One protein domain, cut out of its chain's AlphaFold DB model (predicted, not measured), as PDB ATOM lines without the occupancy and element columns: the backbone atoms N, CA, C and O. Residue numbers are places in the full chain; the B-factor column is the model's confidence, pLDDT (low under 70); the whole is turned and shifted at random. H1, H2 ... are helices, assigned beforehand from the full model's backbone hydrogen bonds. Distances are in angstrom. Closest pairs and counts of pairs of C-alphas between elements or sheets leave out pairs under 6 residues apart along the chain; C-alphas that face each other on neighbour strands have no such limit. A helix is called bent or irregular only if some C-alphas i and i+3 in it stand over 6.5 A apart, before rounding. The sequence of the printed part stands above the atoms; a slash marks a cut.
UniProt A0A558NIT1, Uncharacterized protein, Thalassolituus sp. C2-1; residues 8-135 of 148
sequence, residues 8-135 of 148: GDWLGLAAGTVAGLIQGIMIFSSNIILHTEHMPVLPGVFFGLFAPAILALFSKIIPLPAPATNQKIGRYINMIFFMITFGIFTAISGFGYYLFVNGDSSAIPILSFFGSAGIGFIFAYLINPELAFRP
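This is residues 8 to 135 of the 148 residues of an uncharacterized protein of Thalassolituus sp. C2-1 (UniProt A0A558NIT1). Four long helices lie side by side in the order H1, H4, H5, H2, at shallow tilts, with H2 bent. The small helices H3 and H6 lie at one end, where H4 begins, and H3 touches no helix. The printed part has 128 residues with six named helices, H1 to H6 in chain order, and no named strand; the class is all helix. It is compact, with a radius of gyration of the C-alphas of 15.3 A, and spans 44 by 28 by 22 A.

Find C-alpha 79 at (26.681, -37.955, -44.162); from there H4 runs 31.3 A to residue 101. H5, residues 105 to 127, is 34.0 A long and irregular, but only just: C-alphas 106 and 109 are 6.8 A apart. H1 begins at C-alpha 8, (35.487, -39.639, -42.405), and runs 31.4 A to residue 29. H2, residues 41 to 61, was assigned as one helix by its hydrogen bonds but is bent, with C-alphas 49 and 52 7.0 A apart; its arms are H2a, residues 41 to 49, 12.3 A, and H2b, residues 52 to 61, 14.5 A. H3 is residues 68 to 74, 9.7 A; H6, residues 129 to 132, 5.9 A, ends at (29.319, -39.319, -50.055).

H4 and H5 form a helical hairpin, opposite ways at a shallow tilt of 27 degrees; their closest C-alphas, Gly 87 and Gly 118, are 4.1 A apart. With H1 they form a bundle, helices side by side. H1 touches H4, closest at C-alphas 24 and 94, 3.9 A. H2a touches H5 at C-alphas 48 and 117, 3.8 A. Every O i to N i+4 pair is within hydrogen-bond range in H2a, H2b, H3 and H4, against 15 of 18 in H1 and 17 of 19 in H5; H6 is too short for one.

The farthest C-alphas, Ile 62 and Val 101, are 46.2 A apart. The printed part has no cut, and the link from H1 to H2, 11 residues, is long. Look for pLDDT under 70 at residues 31 to 38, 63 to 76 and 132 to 135.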
ATOM      1  N   GLY A   8      36.810 -40.270 -42.516       75.50
ATOM      2  CA  GLY A   8      35.487 -39.639 -42.405       75.50
ATOM      3  C   GLY A   8      34.315 -40.583 -42.708       75.50
ATOM      4  O   GLY A   8      33.210 -40.368 -42.208       75.50
ATOM      5  N   ASP A   9      34.556 -41.657 -43.466       82.75
ATOM      6  CA  ASP A   9      33.561 -42.703 -43.714       82.75
ATOM      7  C   ASP A   9      33.330 -43.520 -42.440       82.75
ATOM      8  O   ASP A   9      32.189 -43.714 -42.024       82.75
ATOM      9  N   TRP A  10      34.417 -43.916 -41.769       84.38
ATOM     10  CA  TRP A  10      34.367 -44.609 -40.479       84.38
ATOM     11  C   TRP A  10      33.713 -43.762 -39.390       84.38
ATOM     12  O   TRP A  10      32.906 -44.285 -38.621       84.38
ATOM     13  N   LEU A  11      34.007 -42.456 -39.343       86.19
ATOM     14  CA  LEU A  11      33.370 -41.556 -38.381       86.19
ATOM     15  C   LEU A  11      31.861 -41.443 -38.633       86.19
ATOM     16  O   LEU A  11      31.084 -41.462 -37.682       86.19
ATOM     17  N   GLY A  12      31.447 -41.380 -39.904       86.44
ATOM     18  CA  GLY A  12      30.040 -41.428 -40.308       86.44
ATOM     19  C   GLY A  12      29.344 -42.697 -39.835       86.44
ATOM     20  O   GLY A  12      28.311 -42.611 -39.175       86.44
ATOM     21  N   LEU A  13      29.943 -43.862 -40.099       91.19
ATOM     22  CA  LEU A  13      29.411 -45.154 -39.656       91.19
ATOM     23  C   LEU A  13      29.288 -45.233 -38.127       91.19
ATOM     24  O   LEU A  13      28.251 -45.646 -37.610       91.19
ATOM     25  N   ALA A  14      30.328 -44.829 -37.392       92.38
ATOM     26  CA  ALA A  14      30.345 -44.894 -35.933       92.38
ATOM     27  C   ALA A  14      29.321 -43.935 -35.308       92.38
ATOM     28  O   ALA A  14      28.513 -44.349 -34.475       92.38
ATOM     29  N   ALA A  15      29.309 -42.671 -35.741       92.00
ATOM     30  CA  ALA A  15      28.382 -41.667 -35.230       92.00
ATOM     31  C   ALA A  15      26.924 -42.024 -35.550       92.00
ATOM     32  O   ALA A  15      26.066 -41.908 -34.678       92.00
ATOM     33  N   GLY A  16      26.648 -42.499 -36.770       94.31
ATOM     34  CA  GLY A  16      25.307 -42.917 -37.173       94.31
ATOM     35  C   GLY A  16      24.832 -44.142 -36.398       94.31
ATOM     36  O   GLY A  16      23.695 -44.164 -35.940       94.31
ATOM     37  N   THR A  17      25.717 -45.109 -36.142       96.56
ATOM     38  CA  THR A  17      25.413 -46.270 -35.291       96.56
ATOM     39  C   THR A  17      25.018 -45.841 -33.877       96.56
ATOM     40  O   THR A  17      23.950 -46.218 -33.404       96.56
ATOM     41  N   VAL A  18      25.838 -45.020 -33.211       96.25
ATOM     42  CA  VAL A  18      25.559 -44.555 -31.840       96.25
ATOM     43  C   VAL A  18      24.260 -43.753 -31.787       96.25
ATOM     44  O   VAL A  18      23.399 -44.030 -30.953       96.25
ATOM     45  N   ALA A  19      24.089 -42.794 -32.701       94.69
ATOM     46  CA  ALA A  19      22.879 -41.984 -32.772       94.69
ATOM     47  C   ALA A  19      21.634 -42.839 -33.050       94.69
ATOM     48  O   ALA A  19      20.607 -42.642 -32.406       94.69
ATOM     49  N   GLY A  20      21.730 -43.812 -33.960       95.75
ATOM     50  CA  GLY A  20      20.625 -44.700 -34.307       95.75
ATOM     51  C   GLY A  20      20.213 -45.596 -33.143       95.75
ATOM     52  O   GLY A  20      19.029 -45.704 -32.845       95.75
ATOM     53  N   LEU A  21      21.179 -46.181 -32.427       96.12
ATOM     54  CA  LEU A  21      20.903 -46.998 -31.239       96.12
ATOM     55  C   LEU A  21      20.154 -46.214 -30.153       96.12
ATOM     56  O   LEU A  21      19.199 -46.722 -29.570       96.12
ATOM     57  N   ILE A  22      20.574 -44.974 -29.887       93.81
ATOM     58  CA  ILE A  22      19.905 -44.101 -28.913       93.81
ATOM     59  C   ILE A  22      18.502 -43.742 -29.413       93.81
ATOM     60  O   ILE A  22      17.521 -43.881 -28.679       93.81
ATOM     61  N   GLN A  23      18.393 -43.318 -30.673       93.12
ATOM     62  CA  GLN A  23      17.138 -42.853 -31.249       93.12
ATOM     63  C   GLN A  23      16.069 -43.948 -31.284       93.12
ATOM     64  O   GLN A  23      14.916 -43.664 -30.968       93.12
ATOM     65  N   GLY A  24      16.425 -45.188 -31.634       90.62
ATOM     66  CA  GLY A  24      15.456 -46.283 -31.709       90.62
ATOM     67  C   GLY A  24      14.773 -46.569 -30.374       90.62
ATOM     68  O   GLY A  24      13.584 -46.876 -30.355       90.62
ATOM     69  N   ILE A  25      15.479 -46.374 -29.257       89.69
ATOM     70  CA  ILE A  25      14.910 -46.477 -27.905       89.69
ATOM     71  C   ILE A  25      14.104 -45.217 -27.565       89.69
ATOM     72  O   ILE A  25      12.966 -45.309 -27.111       89.69
ATOM     73  N   MET A  26      14.664 -44.028 -27.809       89.81
ATOM     74  CA  MET A  26      14.022 -42.757 -27.442       89.81
ATOM     75  C   MET A  26      12.706 -42.497 -28.176       89.81
ATOM     76  O   MET A  26      11.867 -41.759 -27.657       89.81
ATOM     77  N   ILE A  27      12.495 -43.109 -29.347       87.19
ATOM     78  CA  ILE A  27      11.218 -43.051 -30.069       87.19
ATOM     79  C   ILE A  27      10.059 -43.420 -29.134       87.19
ATOM     80  O   ILE A  27       9.090 -42.668 -29.089       87.19
ATOM     81  N   PHE A  28      10.206 -44.466 -28.311       86.06
ATOM     82  CA  PHE A  28       9.191 -44.944 -27.358       86.06
ATOM     83  C   PHE A  28       8.828 -43.953 -26.250       86.06
ATOM     84  O   PHE A  28       7.755 -44.051 -25.666       86.06
ATOM     85  N   SER A  29       9.697 -42.986 -25.966       80.69
ATOM     86  CA  SER A  29       9.453 -41.929 -24.979       80.69
ATOM     87  C   SER A  29       9.022 -40.606 -25.617       80.69
ATOM     88  O   SER A  29       8.853 -39.609 -24.917       80.69
ATOM     89  N   SER A  30       8.887 -40.560 -26.944       70.81
ATOM     90  CA  SER A  30       8.611 -39.332 -27.682       70.81
ATOM     91  C   SER A  30       7.122 -39.171 -27.998       70.81
ATOM     92  O   SER A  30       6.450 -40.112 -28.413       70.81
ATOM     93  N   ASN A  31       6.621 -37.934 -27.919       66.00
ATOM     94  CA  ASN A  31       5.247 -37.584 -28.324       66.00
ATOM     95  C   ASN A  31       4.960 -37.821 -29.822       66.00
ATOM     96  O   ASN A  31       3.827 -37.660 -30.275       66.00
ATOM     97  N   ILE A  32       5.983 -38.176 -30.602       62.88
ATOM     98  CA  ILE A  32       5.873 -38.485 -32.029       62.88
ATOM     99  C   ILE A  32       5.010 -39.739 -32.236       62.88
ATOM    100  O   ILE A  32       4.260 -39.807 -33.204       62.88
ATOM    101  N   ILE A  33       5.043 -40.674 -31.282       62.88
ATOM    102  CA  ILE A  33       4.277 -41.925 -31.312       62.88
ATOM    103  C   ILE A  33       2.761 -41.700 -31.263       62.88
ATOM    104  O   ILE A  33       2.012 -42.363 -31.978       62.88
ATOM    105  N   LEU A  34       2.308 -40.705 -30.492       60.31
ATOM    106  CA  LEU A  34       0.885 -40.362 -30.353       60.31
ATOM    107  C   LEU A  34       0.222 -39.983 -31.687       60.31
ATOM    108  O   LEU A  34      -0.998 -40.000 -31.796       60.31
ATOM    109  N   HIS A  35       1.011 -39.636 -32.707       64.62
ATOM    110  CA  HIS A  35       0.511 -39.227 -34.019       64.62
ATOM    111  C   HIS A  35       0.648 -40.324 -35.086       64.62
ATOM    112  O   HIS A  35       0.200 -40.129 -36.216       64.62
ATOM    113  N   THR A  36       1.260 -41.469 -34.762       64.25
ATOM    114  CA  THR A  36       1.554 -42.541 -35.728       64.25
ATOM    115  C   THR A  36       0.711 -43.800 -35.535       64.25
ATOM    116  O   THR A  36       0.819 -44.715 -36.346       64.25
ATOM    117  N   GLU A  37      -0.179 -43.839 -34.541       66.31
ATOM    118  CA  GLU A  37      -1.030 -44.999 -34.218       66.31
ATOM    119  C   GLU A  37      -1.905 -45.475 -35.393       66.31
ATOM    120  O   GLU A  37      -2.170 -46.665 -35.544       66.31
ATOM    121  N   HIS A  38      -2.304 -44.563 -36.281       69.81
ATOM    122  CA  HIS A  38      -3.128 -44.881 -37.453       69.81
ATOM    123  C   HIS A  38      -2.365 -44.804 -38.777       69.81
ATOM    124  O   HIS A  38      -2.969 -44.869 -39.850       69.81
ATOM    125  N   MET A  39      -1.043 -44.630 -38.734       77.38
ATOM    126  CA  MET A  39      -0.269 -44.457 -39.953       77.38
ATOM    127  C   MET A  39      -0.060 -45.805 -40.654       77.38
ATOM    128  O   MET A  39       0.489 -46.734 -40.055       77.38
ATOM    129  N   PRO A  40      -0.433 -45.936 -41.939       83.94
ATOM    130  CA  PRO A  40      -0.121 -47.138 -42.689       83.94
ATOM    131  C   PRO A  40       1.400 -47.260 -42.848       83.94
ATOM    132  O   PRO A  40       2.072 -46.345 -43.325       83.94
ATOM    133  N   VAL A  41       1.945 -48.417 -42.471       87.81
ATOM    134  CA  VAL A  41       3.391 -48.697 -42.510       87.81
ATOM    135  C   VAL A  41       3.921 -48.695 -43.944       87.81
ATOM    136  O   VAL A  41       4.999 -48.174 -44.230       87.81
ATOM    137  N   LEU A  42       3.148 -49.276 -44.862       91.94
ATOM    138  CA  LEU A  42       3.607 -49.602 -46.206       91.94
ATOM    139  C   LEU A  42       4.026 -48.358 -47.023       91.94
ATOM    140  O   LEU A  42       5.142 -48.368 -47.543       91.94
ATOM    141  N   PRO A  43       3.239 -47.261 -47.093       89.44
ATOM    142  CA  PRO A  43       3.675 -46.030 -47.759       89.44
ATOM    143  C   PRO A  43       4.967 -45.447 -47.178       89.44
ATOM    144  O   PRO A  43       5.833 -45.021 -47.939       89.44
ATOM    145  N   GLY A  44       5.125 -45.472 -45.850       87.31
ATOM    146  CA  GLY A  44       6.347 -45.016 -45.186       87.31
ATOM    147  C   GLY A  44       7.558 -45.859 -45.580       87.31
ATOM    148  O   GLY A  44       8.599 -45.316 -45.941       87.31
ATOM    149  N   VAL A  45       7.405 -47.185 -45.610       92.81
ATOM    150  CA  VAL A  45       8.468 -48.103 -46.041       92.81
ATOM    151  C   VAL A  45       8.891 -47.826 -47.482       92.81
ATOM    152  O   VAL A  45      10.086 -47.669 -47.733       92.81
ATOM    153  N   PHE A  46       7.931 -47.714 -48.407       93.69
ATOM    154  CA  PHE A  46       8.197 -47.382 -49.809       93.69
ATOM    155  C   PHE A  46       8.892 -46.030 -49.946       93.69
ATOM    156  O   PHE A  46       9.879 -45.912 -50.672       93.69
ATOM    157  N   PHE A  47       8.414 -45.020 -49.221       91.19
ATOM    158  CA  PHE A  47       9.026 -43.704 -49.247       91.19
ATOM    159  C   PHE A  47      10.472 -43.751 -48.741       91.19
ATOM    160  O   PHE A  47      11.366 -43.281 -49.438       91.19
ATOM    161  N   GLY A  48      10.736 -44.387 -47.597       90.75
ATOM    162  CA  GLY A  48      12.096 -44.549 -47.081       90.75
ATOM    163  C   GLY A  48      13.009 -45.306 -48.050       90.75
ATOM    164  O   GLY A  48      14.131 -44.877 -48.302       90.75
ATOM    165  N   LEU A  49      12.519 -46.380 -48.673       94.25
ATOM    166  CA  LEU A  49      13.327 -47.203 -49.574       94.25
ATOM    167  C   LEU A  49      13.677 -46.486 -50.887       94.25
ATOM    168  O   LEU A  49      14.804 -46.590 -51.371       94.25
ATOM    169  N   PHE A  50      12.715 -45.774 -51.480       92.94
ATOM    170  CA  PHE A  50      12.854 -45.246 -52.838       92.94
ATOM    171  C   PHE A  50      13.153 -43.751 -52.897       92.94
ATOM    172  O   PHE A  50      13.849 -43.333 -53.819       92.94
ATOM    173  N   ALA A  51      12.695 -42.931 -51.946       90.94
ATOM    174  CA  ALA A  51      12.912 -41.484 -52.013       90.94
ATOM    175  C   ALA A  51      14.403 -41.094 -52.044       90.94
ATOM    176  O   ALA A  51      14.765 -40.290 -52.907       90.94
ATOM    177  N   PRO A  52      15.300 -41.681 -51.219       90.56
ATOM    178  CA  PRO A  52      16.730 -41.382 -51.304       90.56
ATOM    179  C   PRO A  52      17.331 -41.786 -52.656       90.56
ATOM    180  O   PRO A  52      18.121 -41.041 -53.232       90.56
ATOM    181  N   ALA A  53      16.932 -42.942 -53.192       87.94
ATOM    182  CA  ALA A  53      17.413 -43.451 -54.475       87.94
ATOM    183  C   ALA A  53      16.943 -42.587 -55.658       87.94
ATOM    184  O   ALA A  53      17.729 -42.256 -56.546       87.94
ATOM    185  N   ILE A  54      15.673 -42.175 -55.646       89.00
ATOM    186  CA  ILE A  54      15.091 -41.259 -56.632       89.00
ATOM    187  C   ILE A  54      15.803 -39.905 -56.567       89.00
ATOM    188  O   ILE A  54      16.222 -39.380 -57.598       89.00
ATOM    189  N   LEU A  55      16.005 -39.356 -55.366       85.94
ATOM    190  CA  LEU A  55      16.723 -38.096 -55.185       85.94
ATOM    191  C   LEU A  55      18.173 -38.194 -55.680       85.94
ATOM    192  O   LEU A  55      18.666 -37.275 -56.335       85.94
ATOM    193  N   ALA A  56      18.839 -39.326 -55.439       85.62
ATOM    194  CA  ALA A  56      20.175 -39.590 -55.959       85.62
ATOM    195  C   ALA A  56      20.203 -39.615 -57.491       85.62
ATOM    196  O   ALA A  56      21.091 -39.011 -58.094       85.62
ATOM    197  N   LEU A  57      19.213 -40.244 -58.127       86.19
ATOM    198  CA  LEU A  57      19.079 -40.251 -59.581       86.19
ATOM    199  C   LEU A  57      18.906 -38.830 -60.135       86.19
ATOM    200  O   LEU A  57      19.623 -38.446 -61.057       86.19
ATOM    201  N   PHE A  58      18.023 -38.026 -59.536       83.38
ATOM    202  CA  PHE A  58      17.844 -36.626 -59.932       83.38
ATOM    203  C   PHE A  58      19.125 -35.809 -59.757       83.38
ATOM    204  O   PHE A  58      19.505 -35.087 -60.674       83.38
ATOM    205  N   SER A  59      19.828 -35.971 -58.632       78.38
ATOM    206  CA  SER A  59      21.087 -35.260 -58.360       78.38
ATOM    207  C   SER A  59      22.207 -35.594 -59.350       78.38
ATOM    208  O   SER A  59      23.103 -34.787 -59.574       78.38
ATOM    209  N   LYS A  60      22.158 -36.790 -59.948       76.69
ATOM    210  CA  LYS A  60      23.111 -37.231 -60.967       76.69
ATOM    211  C   LYS A  60      22.844 -36.578 -62.324       76.69
ATOM    212  O   LYS A  60      23.776 -36.366 -63.089       76.69
ATOM    213  N   ILE A  61      21.578 -36.284 -62.627       80.81
ATOM    214  CA  ILE A  61      21.156 -35.654 -63.887       80.81
ATOM    215  C   ILE A  61      21.283 -34.131 -63.793       80.81
ATOM    216  O   ILE A  61      21.723 -33.482 -64.738       80.81
ATOM    217  N   ILE A  62      20.909 -33.561 -62.646       76.69
ATOM    218  CA  ILE A  62      20.968 -32.129 -62.366       76.69
ATOM    219  C   ILE A  62      21.913 -31.947 -61.176       76.69
ATOM    220  O   ILE A  62      21.493 -32.203 -60.043       76.69
ATOM    221  N   PRO A  63      23.173 -31.525 -61.397       65.12
ATOM    222  CA  PRO A  63      24.117 -31.298 -60.314       65.12
ATOM    223  C   PRO A  63      23.638 -30.110 -59.479       65.12
ATOM    224  O   PRO A  63      23.876 -28.945 -59.800       65.12
ATOM    225  N   LEU A  64      22.906 -30.412 -58.411       63.97
ATOM    226  CA  LEU A  64      22.457 -29.416 -57.454       63.97
ATOM    227  C   LEU A  64      23.667 -28.981 -56.618       63.97
ATOM    228  O   LEU A  64      24.363 -29.841 -56.066       63.97
ATOM    229  N   PRO A  65      23.944 -27.670 -56.498       58.75
ATOM    230  CA  PRO A  65      25.027 -27.199 -55.654       58.75
ATOM    231  C   PRO A  65      24.762 -27.641 -54.214       58.75
ATOM    232  O   PRO A  65      23.712 -27.356 -53.637       58.75
ATOM    233  N   ALA A  66      25.721 -28.360 -53.635       59.47
ATOM    234  CA  ALA A  66      25.626 -28.790 -52.250       59.47
ATOM    235  C   ALA A  66      25.515 -27.557 -51.339       59.47
ATOM    236  O   ALA A  66      26.339 -26.645 -51.473       59.47
ATOM    237  N   PRO A  67      24.569 -27.517 -50.384       59.00
ATOM    238  CA  PRO A  67      24.520 -26.451 -49.392       59.00
ATOM    239  C   PRO A  67      25.877 -26.325 -48.687       59.00
ATOM    240  O   PRO A  67      26.454 -27.332 -48.269       59.00
ATOM    241  N   ALA A  68      26.389 -25.102 -48.514       58.16
ATOM    242  CA  ALA A  68      27.725 -24.857 -47.950       58.16
ATOM    243  C   ALA A  68      27.941 -25.513 -46.566       58.16
ATOM    244  O   ALA A  68      29.057 -25.892 -46.212       58.16
ATOM    245  N   THR A  69      26.871 -25.703 -45.788       53.72
ATOM    246  CA  THR A  69      26.886 -26.415 -44.500       53.72
ATOM    247  C   THR A  69      27.197 -27.908 -44.655       53.72
ATOM    248  O   THR A  69      28.001 -28.446 -43.894       53.72
ATOM    249  N   ASN A  70      26.646 -28.566 -45.683       55.47
ATOM    250  CA  ASN A  70      26.921 -29.976 -45.978       55.47
ATOM    251  C   ASN A  70      28.367 -30.182 -46.436       55.47
ATOM    252  O   ASN A  70      28.957 -31.208 -46.122       55.47
ATOM    253  N   GLN A  71      28.971 -29.192 -47.098       58.97
ATOM    254  CA  GLN A  71      30.389 -29.247 -47.465       58.97
ATOM    255  C   GLN A  71      31.314 -29.125 -46.242       58.97
ATOM    256  O   GLN A  71      32.352 -29.781 -46.185       58.97
ATOM    257  N   LYS A  72      30.940 -28.316 -45.238       60.28
ATOM    258  CA  LYS A  72      31.734 -28.140 -44.007       60.28
ATOM    259  C   LYS A  72      31.683 -29.364 -43.094       60.28
ATOM    260  O   LYS A  72      32.721 -29.764 -42.583       60.28
ATOM    261  N   ILE A  73      30.499 -29.947 -42.899       58.09
ATOM    262  CA  ILE A  73      30.316 -31.125 -42.032       58.09
ATOM    263  C   ILE A  73      30.730 -32.407 -42.770       58.09
ATOM    264  O   ILE A  73      31.432 -33.241 -42.200       58.09
ATOM    265  N   GLY A  74      30.399 -32.507 -44.063       56.22
ATOM    266  CA  GLY A  74      30.770 -33.616 -44.949       56.22
ATOM    267  C   GLY A  74      32.277 -33.833 -45.088       56.22
ATOM    268  O   GLY A  74      32.720 -34.937 -45.382       56.22
ATOM    269  N   ARG A  75      33.084 -32.802 -44.801       60.41
ATOM    270  CA  ARG A  75      34.551 -32.901 -44.750       60.41
ATOM    271  C   ARG A  75      35.058 -33.813 -43.627       60.41
ATOM    272  O   ARG A  75      36.149 -34.364 -43.756       60.41
ATOM    273  N   TYR A  76      34.295 -33.952 -42.544       61.81
ATOM    274  CA  TYR A  76      34.691 -34.695 -41.343       61.81
ATOM    275  C   TYR A  76      33.854 -35.956 -41.128       61.81
ATOM    276  O   TYR A  76      34.370 -36.955 -40.636       61.81
ATOM    277  N   ILE A  77      32.574 -35.910 -41.502       71.31
ATOM    278  CA  ILE A  77      31.623 -37.004 -41.325       71.31
ATOM    279  C   ILE A  77      30.950 -37.257 -42.660       71.31
ATOM    280  O   ILE A  77      30.241 -36.393 -43.174       71.31
ATOM    281  N   ASN A  78      31.127 -38.456 -43.205       82.88
ATOM    282  CA  ASN A  78      30.387 -38.840 -44.392       82.88
ATOM    283  C   ASN A  78      28.901 -39.003 -44.042       82.88
ATOM    284  O   ASN A  78      28.489 -39.972 -43.398       82.88
ATOM    285  N   MET A  79      28.102 -38.036 -44.487       81.75
ATOM    286  CA  MET A  79      26.681 -37.955 -44.162       81.75
ATOM    287  C   MET A  79      25.871 -39.113 -44.745       81.75
ATOM    288  O   MET A  79      24.896 -39.528 -44.127       81.75
ATOM    289  N   ILE A  80      26.269 -39.686 -45.887       87.62
ATOM    290  CA  ILE A  80      25.586 -40.871 -46.424       87.62
ATOM    291  C   ILE A  80      25.780 -42.064 -45.493       87.62
ATOM    292  O   ILE A  80      24.806 -42.719 -45.131       87.62
ATOM    293  N   PHE A  81      27.014 -42.335 -45.067       89.19
ATOM    294  CA  PHE A  81      27.278 -43.467 -44.177       89.19
ATOM    295  C   PHE A  81      26.671 -43.269 -42.791       89.19
ATOM    296  O   PHE A  81      26.177 -44.233 -42.198       89.19
ATOM    297  N   PHE A  82      26.626 -42.021 -42.324       91.31
ATOM    298  CA  PHE A  82      25.846 -41.650 -41.152       91.31
ATOM    299  C   PHE A  82      24.369 -42.011 -41.329       91.31
ATOM    300  O   PHE A  82      23.841 -42.751 -40.513       91.31
ATOM    301  N   MET A  83      23.708 -41.566 -42.404       92.12
ATOM    302  CA  MET A  83      22.275 -41.820 -42.613       92.12
ATOM    303  C   MET A  83      21.952 -43.311 -42.793       92.12
ATOM    304  O   MET A  83      20.949 -43.783 -42.257       92.12
ATOM    305  N   ILE A  84      22.813 -44.065 -43.489       93.81
ATOM    306  CA  ILE A  84      22.676 -45.524 -43.643       93.81
ATOM    307  C   ILE A  84      22.675 -46.203 -42.272       93.81
ATOM    308  O   ILE A  84      21.738 -46.926 -41.931       93.81
ATOM    309  N   THR A  85      23.721 -45.969 -41.477       95.81
ATOM    310  CA  THR A  85      23.860 -46.620 -40.168       95.81
ATOM    311  C   THR A  85      22.824 -46.115 -39.180       95.81
ATOM    312  O   THR A  85      22.203 -46.924 -38.500       95.81
ATOM    313  N   PHE A  86      22.545 -44.816 -39.164       95.88
ATOM    314  CA  PHE A  86      21.489 -44.231 -38.350       95.88
ATOM    315  C   PHE A  86      20.140 -44.914 -38.590       95.88
ATOM    316  O   PHE A  86      19.528 -45.384 -37.635       95.88
ATOM    317  N   GLY A  87      19.699 -45.040 -39.846       95.88
ATOM    318  CA  GLY A  87      18.426 -45.688 -40.171       95.88
ATOM    319  C   GLY A  87      18.380 -47.160 -39.749       95.88
ATOM    320  O   GLY A  87      17.453 -47.583 -39.054       95.88
ATOM    321  N   ILE A  88      19.417 -47.929 -40.101       96.50
ATOM    322  CA  ILE A  88      19.505 -49.363 -39.781       96.50
ATOM    323  C   ILE A  88      19.521 -49.591 -38.266       96.50
ATOM    324  O   ILE A  88      18.751 -50.403 -37.759       96.50
ATOM    325  N   PHE A  89      20.359 -48.867 -37.524       97.50
ATOM    326  CA  PHE A  89      20.490 -49.064 -36.081       97.50
ATOM    327  C   PHE A  89      19.318 -48.487 -35.285       97.50
ATOM    328  O   PHE A  89      18.990 -49.041 -34.236       97.50
ATOM    329  N   THR A  90      18.631 -47.459 -35.797       96.38
ATOM    330  CA  THR A  90      17.333 -47.014 -35.255       96.38
ATOM    331  C   THR A  90      16.312 -48.142 -35.326       96.38
ATOM    332  O   THR A  90      15.661 -48.442 -34.329       96.38
ATOM    333  N   ALA A  91      16.209 -48.822 -36.471       95.56
ATOM    334  CA  ALA A  91      15.314 -49.964 -36.608       95.56
ATOM    335  C   ALA A  91      15.743 -51.141 -35.720       95.56
ATOM    336  O   ALA A  91      14.908 -51.686 -35.009       95.56
ATOM    337  N   ILE A  92      17.030 -51.513 -35.698       96.31
ATOM    338  CA  ILE A  92      17.523 -52.634 -34.873       96.31
ATOM    339  C   ILE A  92      17.236 -52.395 -33.389       96.31
ATOM    340  O   ILE A  92      16.646 -53.251 -32.732       96.31
ATOM    341  N   SER A  93      17.643 -51.243 -32.855       95.94
ATOM    342  CA  SER A  93      17.438 -50.929 -31.438       95.94
ATOM    343  C   SER A  93      15.964 -50.740 -31.101       95.94
ATOM    344  O   SER A  93      15.514 -51.252 -30.082       95.94
ATOM    345  N   GLY A  94      15.195 -50.071 -31.963       93.75
ATOM    346  CA  GLY A  94      13.780 -49.825 -31.721       93.75
ATOM    347  C   GLY A  94      12.924 -51.086 -31.815       93.75
ATOM    348  O   GLY A  94      12.118 -51.336 -30.924       93.75
ATOM    349  N   PHE A  95      13.125 -51.933 -32.831       94.94
ATOM    350  CA  PHE A  95      12.440 -53.228 -32.905       94.94
ATOM    351  C   PHE A  95      12.915 -54.182 -31.810       94.94
ATOM    352  O   PHE A  95      12.104 -54.927 -31.267       94.94
ATOM    353  N   GLY A  96      14.196 -54.136 -31.436       94.06
ATOM    354  CA  GLY A  96      14.692 -54.849 -30.264       94.06
ATOM    355  C   GLY A  96      13.945 -54.421 -28.999       94.06
ATOM    356  O   GLY A  96      13.391 -55.261 -28.298       94.06
ATOM    357  N   TYR A  97      13.852 -53.116 -28.742       91.12
ATOM    358  CA  TYR A  97      13.121 -52.581 -27.594       91.12
ATOM    359  C   TYR A  97      11.639 -52.981 -27.620       91.12
ATOM    360  O   TYR A  97      11.115 -53.462 -26.617       91.12
ATOM    361  N   TYR A  98      10.983 -52.870 -28.779       91.19
ATOM    362  CA  TYR A  98       9.611 -53.335 -28.986       91.19
ATOM    363  C   TYR A  98       9.431 -54.807 -28.584       91.19
ATOM    364  O   TYR A  98       8.541 -55.114 -27.796       91.19
ATOM    365  N   LEU A  99      10.301 -55.699 -29.069       93.00
ATOM    366  CA  LEU A  99      10.199 -57.143 -28.837       93.00
ATOM    367  C   LEU A  99      10.553 -57.562 -27.404       93.00
ATOM    368  O   LEU A  99       9.920 -58.466 -26.866       93.00
ATOM    369  N   PHE A 100      11.565 -56.945 -26.789       92.94
ATOM    370  CA  PHE A 100      12.066 -57.366 -25.474       92.94
ATOM    371  C   PHE A 100      11.392 -56.653 -24.297       92.94
ATOM    372  O   PHE A 100      11.388 -57.191 -23.191       92.94
ATOM    373  N   VAL A 101      10.834 -55.459 -24.513       89.19
ATOM    374  CA  VAL A 101      10.238 -54.615 -23.458       89.19
ATOM    375  C   VAL A 101       8.730 -54.411 -23.676       89.19
ATOM    376  O   VAL A 101       8.090 -53.713 -22.898       89.19
ATOM    377  N   ASN A 102       8.136 -55.049 -24.695       84.31
ATOM    378  CA  ASN A 102       6.746 -54.833 -25.123       84.31
ATOM    379  C   ASN A 102       6.452 -53.347 -25.370       84.31
ATOM    380  O   ASN A 102       5.517 -52.772 -24.813       84.31
ATOM    381  N   GLY A 103       7.303 -52.718 -26.184       81.19
ATOM    382  CA  GLY A 103       7.126 -51.324 -26.583       81.19
ATOM    383  C   GLY A 103       5.812 -51.096 -27.337       81.19
ATOM    384  O   GLY A 103       5.212 -52.021 -27.880       81.19
ATOM    385  N   ASP A 104       5.372 -49.843 -27.397       86.62
ATOM    386  CA  ASP A 104       4.122 -49.475 -28.061       86.62
ATOM    387  C   ASP A 104       4.156 -49.777 -29.574       86.62
ATOM    388  O   ASP A 104       5.068 -49.364 -30.298       86.62
ATOM    389  N   SER A 105       3.136 -50.483 -30.069       86.56
ATOM    390  CA  SER A 105       2.979 -50.823 -31.489       86.56
ATOM    391  C   SER A 105       2.849 -49.606 -32.410       86.56
ATOM    392  O   SER A 105       3.190 -49.688 -33.591       86.56
ATOM    393  N   SER A 106       2.437 -48.451 -31.888       86.62
ATOM    394  CA  SER A 106       2.356 -47.199 -32.648       86.62
ATOM    395  C   SER A 106       3.734 -46.648 -33.058       86.62
ATOM    396  O   SER A 106       3.811 -45.789 -33.940       86.62
ATOM    397  N   ALA A 107       4.836 -47.196 -32.525       87.75
ATOM    398  CA  ALA A 107       6.202 -46.941 -32.991       87.75
ATOM    399  C   ALA A 107       6.581 -47.727 -34.266       87.75
ATOM    400  O   ALA A 107       7.547 -47.380 -34.950       87.75
ATOM    401  N   ILE A 108       5.846 -48.786 -34.624       90.12
ATOM    402  CA  ILE A 108       6.193 -49.654 -35.764       90.12
ATOM    403  C   ILE A 108       6.295 -48.875 -37.084       90.12
ATOM    404  O   ILE A 108       7.278 -49.091 -37.802       90.12
ATOM    405  N   PRO A 109       5.368 -47.957 -37.437       90.25
ATOM    406  CA  PRO A 109       5.471 -47.201 -38.684       90.25
ATOM    407  C   PRO A 109       6.762 -46.382 -38.778       90.25
ATOM    408  O   PRO A 109       7.439 -46.423 -39.806       90.25
ATOM    409  N   ILE A 110       7.147 -45.691 -37.700       90.12
ATOM    410  CA  ILE A 110       8.332 -44.827 -37.708       90.12
ATOM    411  C   ILE A 110       9.635 -45.635 -37.709       90.12
ATOM    412  O   ILE A 110      10.567 -45.295 -38.437       90.12
ATOM    413  N   LEU A 111       9.685 -46.752 -36.980       93.00
ATOM    414  CA  LEU A 111      10.828 -47.668 -36.998       93.00
ATOM    415  C   LEU A 111      11.008 -48.322 -38.370       93.00
ATOM    416  O   LEU A 111      12.127 -48.418 -38.876       93.00
ATOM    417  N   SER A 112       9.898 -48.713 -38.999       93.88
ATOM    418  CA  SER A 112       9.897 -49.278 -40.351       93.88
ATOM    419  C   SER A 112      10.390 -48.262 -41.378       93.88
ATOM    420  O   SER A 112      11.183 -48.613 -42.250       93.88
ATOM    421  N   PHE A 113       9.968 -46.997 -41.252       93.31
ATOM    422  CA  PHE A 113      10.442 -45.901 -42.094       93.31
ATOM    423  C   PHE A 113      11.951 -45.671 -41.946       93.31
ATOM    424  O   PHE A 113      12.652 -45.621 -42.951       93.31
ATOM    425  N   PHE A 114      12.478 -45.563 -40.722       93.75
ATOM    426  CA  PHE A 114      13.917 -45.349 -40.528       93.75
ATOM    427  C   PHE A 114      14.754 -46.530 -41.028       93.75
ATOM    428  O   PHE A 114      15.775 -46.321 -41.687       93.75
ATOM    429  N   GLY A 115      14.301 -47.762 -40.783       94.62
ATOM    430  CA  GLY A 115      14.962 -48.960 -41.297       94.62
ATOM    431  C   GLY A 115      15.001 -48.990 -42.823       94.62
ATOM    432  O   GLY A 115      16.066 -49.181 -43.413       94.62
ATOM    433  N   SER A 116      13.860 -48.743 -43.477       95.88
ATOM    434  CA  SER A 116      13.801 -48.719 -44.938       95.88
ATOM    435  C   SER A 116      14.566 -47.537 -45.532       95.88
ATOM    436  O   SER A 116      15.212 -47.708 -46.563       95.88
ATOM    437  N   ALA A 117      14.577 -46.377 -44.865       94.12
ATOM    438  CA  ALA A 117      15.386 -45.222 -45.242       94.12
ATOM    439  C   ALA A 117      16.881 -45.545 -45.226       94.12
ATOM    440  O   ALA A 117      17.574 -45.232 -46.191       94.12
ATOM    441  N   GLY A 118      17.372 -46.235 -44.190       93.94
ATOM    442  CA  GLY A 118      18.762 -46.691 -44.130       93.94
ATOM    443  C   GLY A 118      19.154 -47.533 -45.351       93.94
ATOM    444  O   GLY A 118      20.194 -47.291 -45.963       93.94
ATOM    445  N   ILE A 119      18.281 -48.456 -45.772       94.56
ATOM    446  CA  ILE A 119      18.468 -49.257 -46.995       94.56
ATOM    447  C   ILE A 119      18.348 -48.385 -48.256       94.56
ATOM    448  O   ILE A 119      19.147 -48.517 -49.181       94.56
ATOM    449  N   GLY A 120      17.399 -47.452 -48.295       93.88
ATOM    450  CA  GLY A 120      17.248 -46.511 -49.403       93.88
ATOM    451  C   GLY A 120      18.502 -45.666 -49.633       93.88
ATOM    452  O   GLY A 120      18.905 -45.454 -50.777       93.88
ATOM    453  N   PHE A 121      19.192 -45.253 -48.565       92.94
ATOM    454  CA  PHE A 121      20.480 -44.563 -48.668       92.94
ATOM    455  C   PHE A 121      21.617 -45.464 -49.178       92.94
ATOM    456  O   PHE A 121      22.533 -44.958 -49.828       92.94
ATOM    457  N   ILE A 122      21.546 -46.789 -48.983       92.81
ATOM    458  CA  ILE A 122      22.459 -47.731 -49.654       92.81
ATOM    459  C   ILE A 122      22.238 -47.670 -51.168       92.81
ATOM    460  O   ILE A 122      23.200 -47.522 -51.921       92.81
ATOM    461  N   PHE A 123      20.985 -47.716 -51.636       91.06
ATOM    462  CA  PHE A 123      20.687 -47.574 -53.065       91.06
ATOM    463  C   PHE A 123      21.107 -46.210 -53.617       91.06
ATOM    464  O   PHE A 123      21.699 -46.145 -54.693       91.06
ATOM    465  N   ALA A 124      20.869 -45.132 -52.867       89.19
ATOM    466  CA  ALA A 124      21.317 -43.791 -53.227       89.19
ATOM    467  C   ALA A 124      22.836 -43.743 -53.473       89.19
ATOM    468  O   ALA A 124      23.280 -43.237 -54.505       89.19
ATOM    469  N   TYR A 125      23.624 -44.339 -52.570       87.38
ATOM    470  CA  TYR A 125      25.078 -44.428 -52.700       87.38
ATOM    471  C   TYR A 125      25.521 -45.254 -53.917       87.38
ATOM    472  O   TYR A 125      26.479 -44.887 -54.593       87.38
ATOM    473  N   LEU A 126      24.817 -46.342 -54.238       88.00
ATOM    474  CA  LEU A 126      25.117 -47.154 -55.423       88.00
ATOM    475  C   LEU A 126      24.818 -46.416 -56.742       88.00
ATOM    476  O   LEU A 126      25.526 -46.615 -57.727       88.00
ATOM    477  N   ILE A 127      23.793 -45.558 -56.771       86.00
ATOM    478  CA  ILE A 127      23.411 -44.774 -57.961       86.00
ATOM    479  C   ILE A 127      24.373 -43.603 -58.189       86.00
ATOM    480  O   ILE A 127      24.818 -43.370 -59.324       86.00
ATOM    481  N   ASN A 128      24.663 -42.857 -57.121       81.94
ATOM    482  CA  ASN A 128      25.525 -41.684 -57.143       81.94
ATOM    483  C   ASN A 128      26.498 -41.699 -55.944       81.94
ATOM    484  O   ASN A 128      26.221 -41.082 -54.912       81.94
ATOM    485  N   PRO A 129      27.652 -42.382 -56.064       76.56
ATOM    486  CA  PRO A 129      28.613 -42.502 -54.968       76.56
ATOM    487  C   PRO A 129      29.257 -41.163 -54.587       76.56
ATOM    488  O   PRO A 129      29.799 -41.038 -53.492       76.56
ATOM    489  N   GLU A 130      29.178 -40.144 -55.446       72.88
ATOM    490  CA  GLU A 130      29.699 -38.800 -55.169       72.88
ATOM    491  C   GLU A 130      28.883 -38.063 -54.097       72.88
ATOM    492  O   GLU A 130      29.400 -37.152 -53.449       72.88
ATOM    493  N   LEU A 131      27.653 -38.516 -53.814       70.56
ATOM    494  CA  LEU A 131      26.842 -38.023 -52.695       70.56
ATOM    495  C   LEU A 131      27.495 -38.252 -51.322       70.56
ATOM    496  O   LEU A 131      27.140 -37.583 -50.355       70.56
ATOM    497  N   ALA A 132      28.466 -39.164 -51.230       64.38
ATOM    498  CA  ALA A 132      29.319 -39.319 -50.055       64.38
ATOM    499  C   ALA A 132      30.162 -38.067 -49.744       64.38
ATOM    500  O   ALA A 132      30.822 -38.049 -48.710       64.38
ATOM    501  N   PHE A 133      30.164 -37.051 -50.625       62.19
ATOM    502  CA  PHE A 133      30.927 -35.807 -50.515       62.19
ATOM    503  C   PHE A 133      32.347 -36.057 -50.016       62.19
ATOM    504  O   PHE A 133      32.706 -35.760 -48.882       62.19
ATOM    505  N   ARG A 134      33.180 -36.602 -50.900       57.22
ATOM    506  CA  ARG A 134      34.609 -36.767 -50.644       57.22
ATOM    507  C   ARG A 134      35.300 -35.462 -51.047       57.22
ATOM    508  O   ARG A 134      35.380 -35.195 -52.246       57.22
ATOM    509  N   PRO A 135      35.755 -34.607 -50.113       50.59
ATOM    510  CA  PRO A 135      36.474 -33.398 -50.494       50.59
ATOM    511  C   PRO A 135      37.721 -33.793 -51.296       50.59
ATOM    512  O   PRO A 135      38.571 -34.545 -50.817       50.59
TER     513      PRO A 135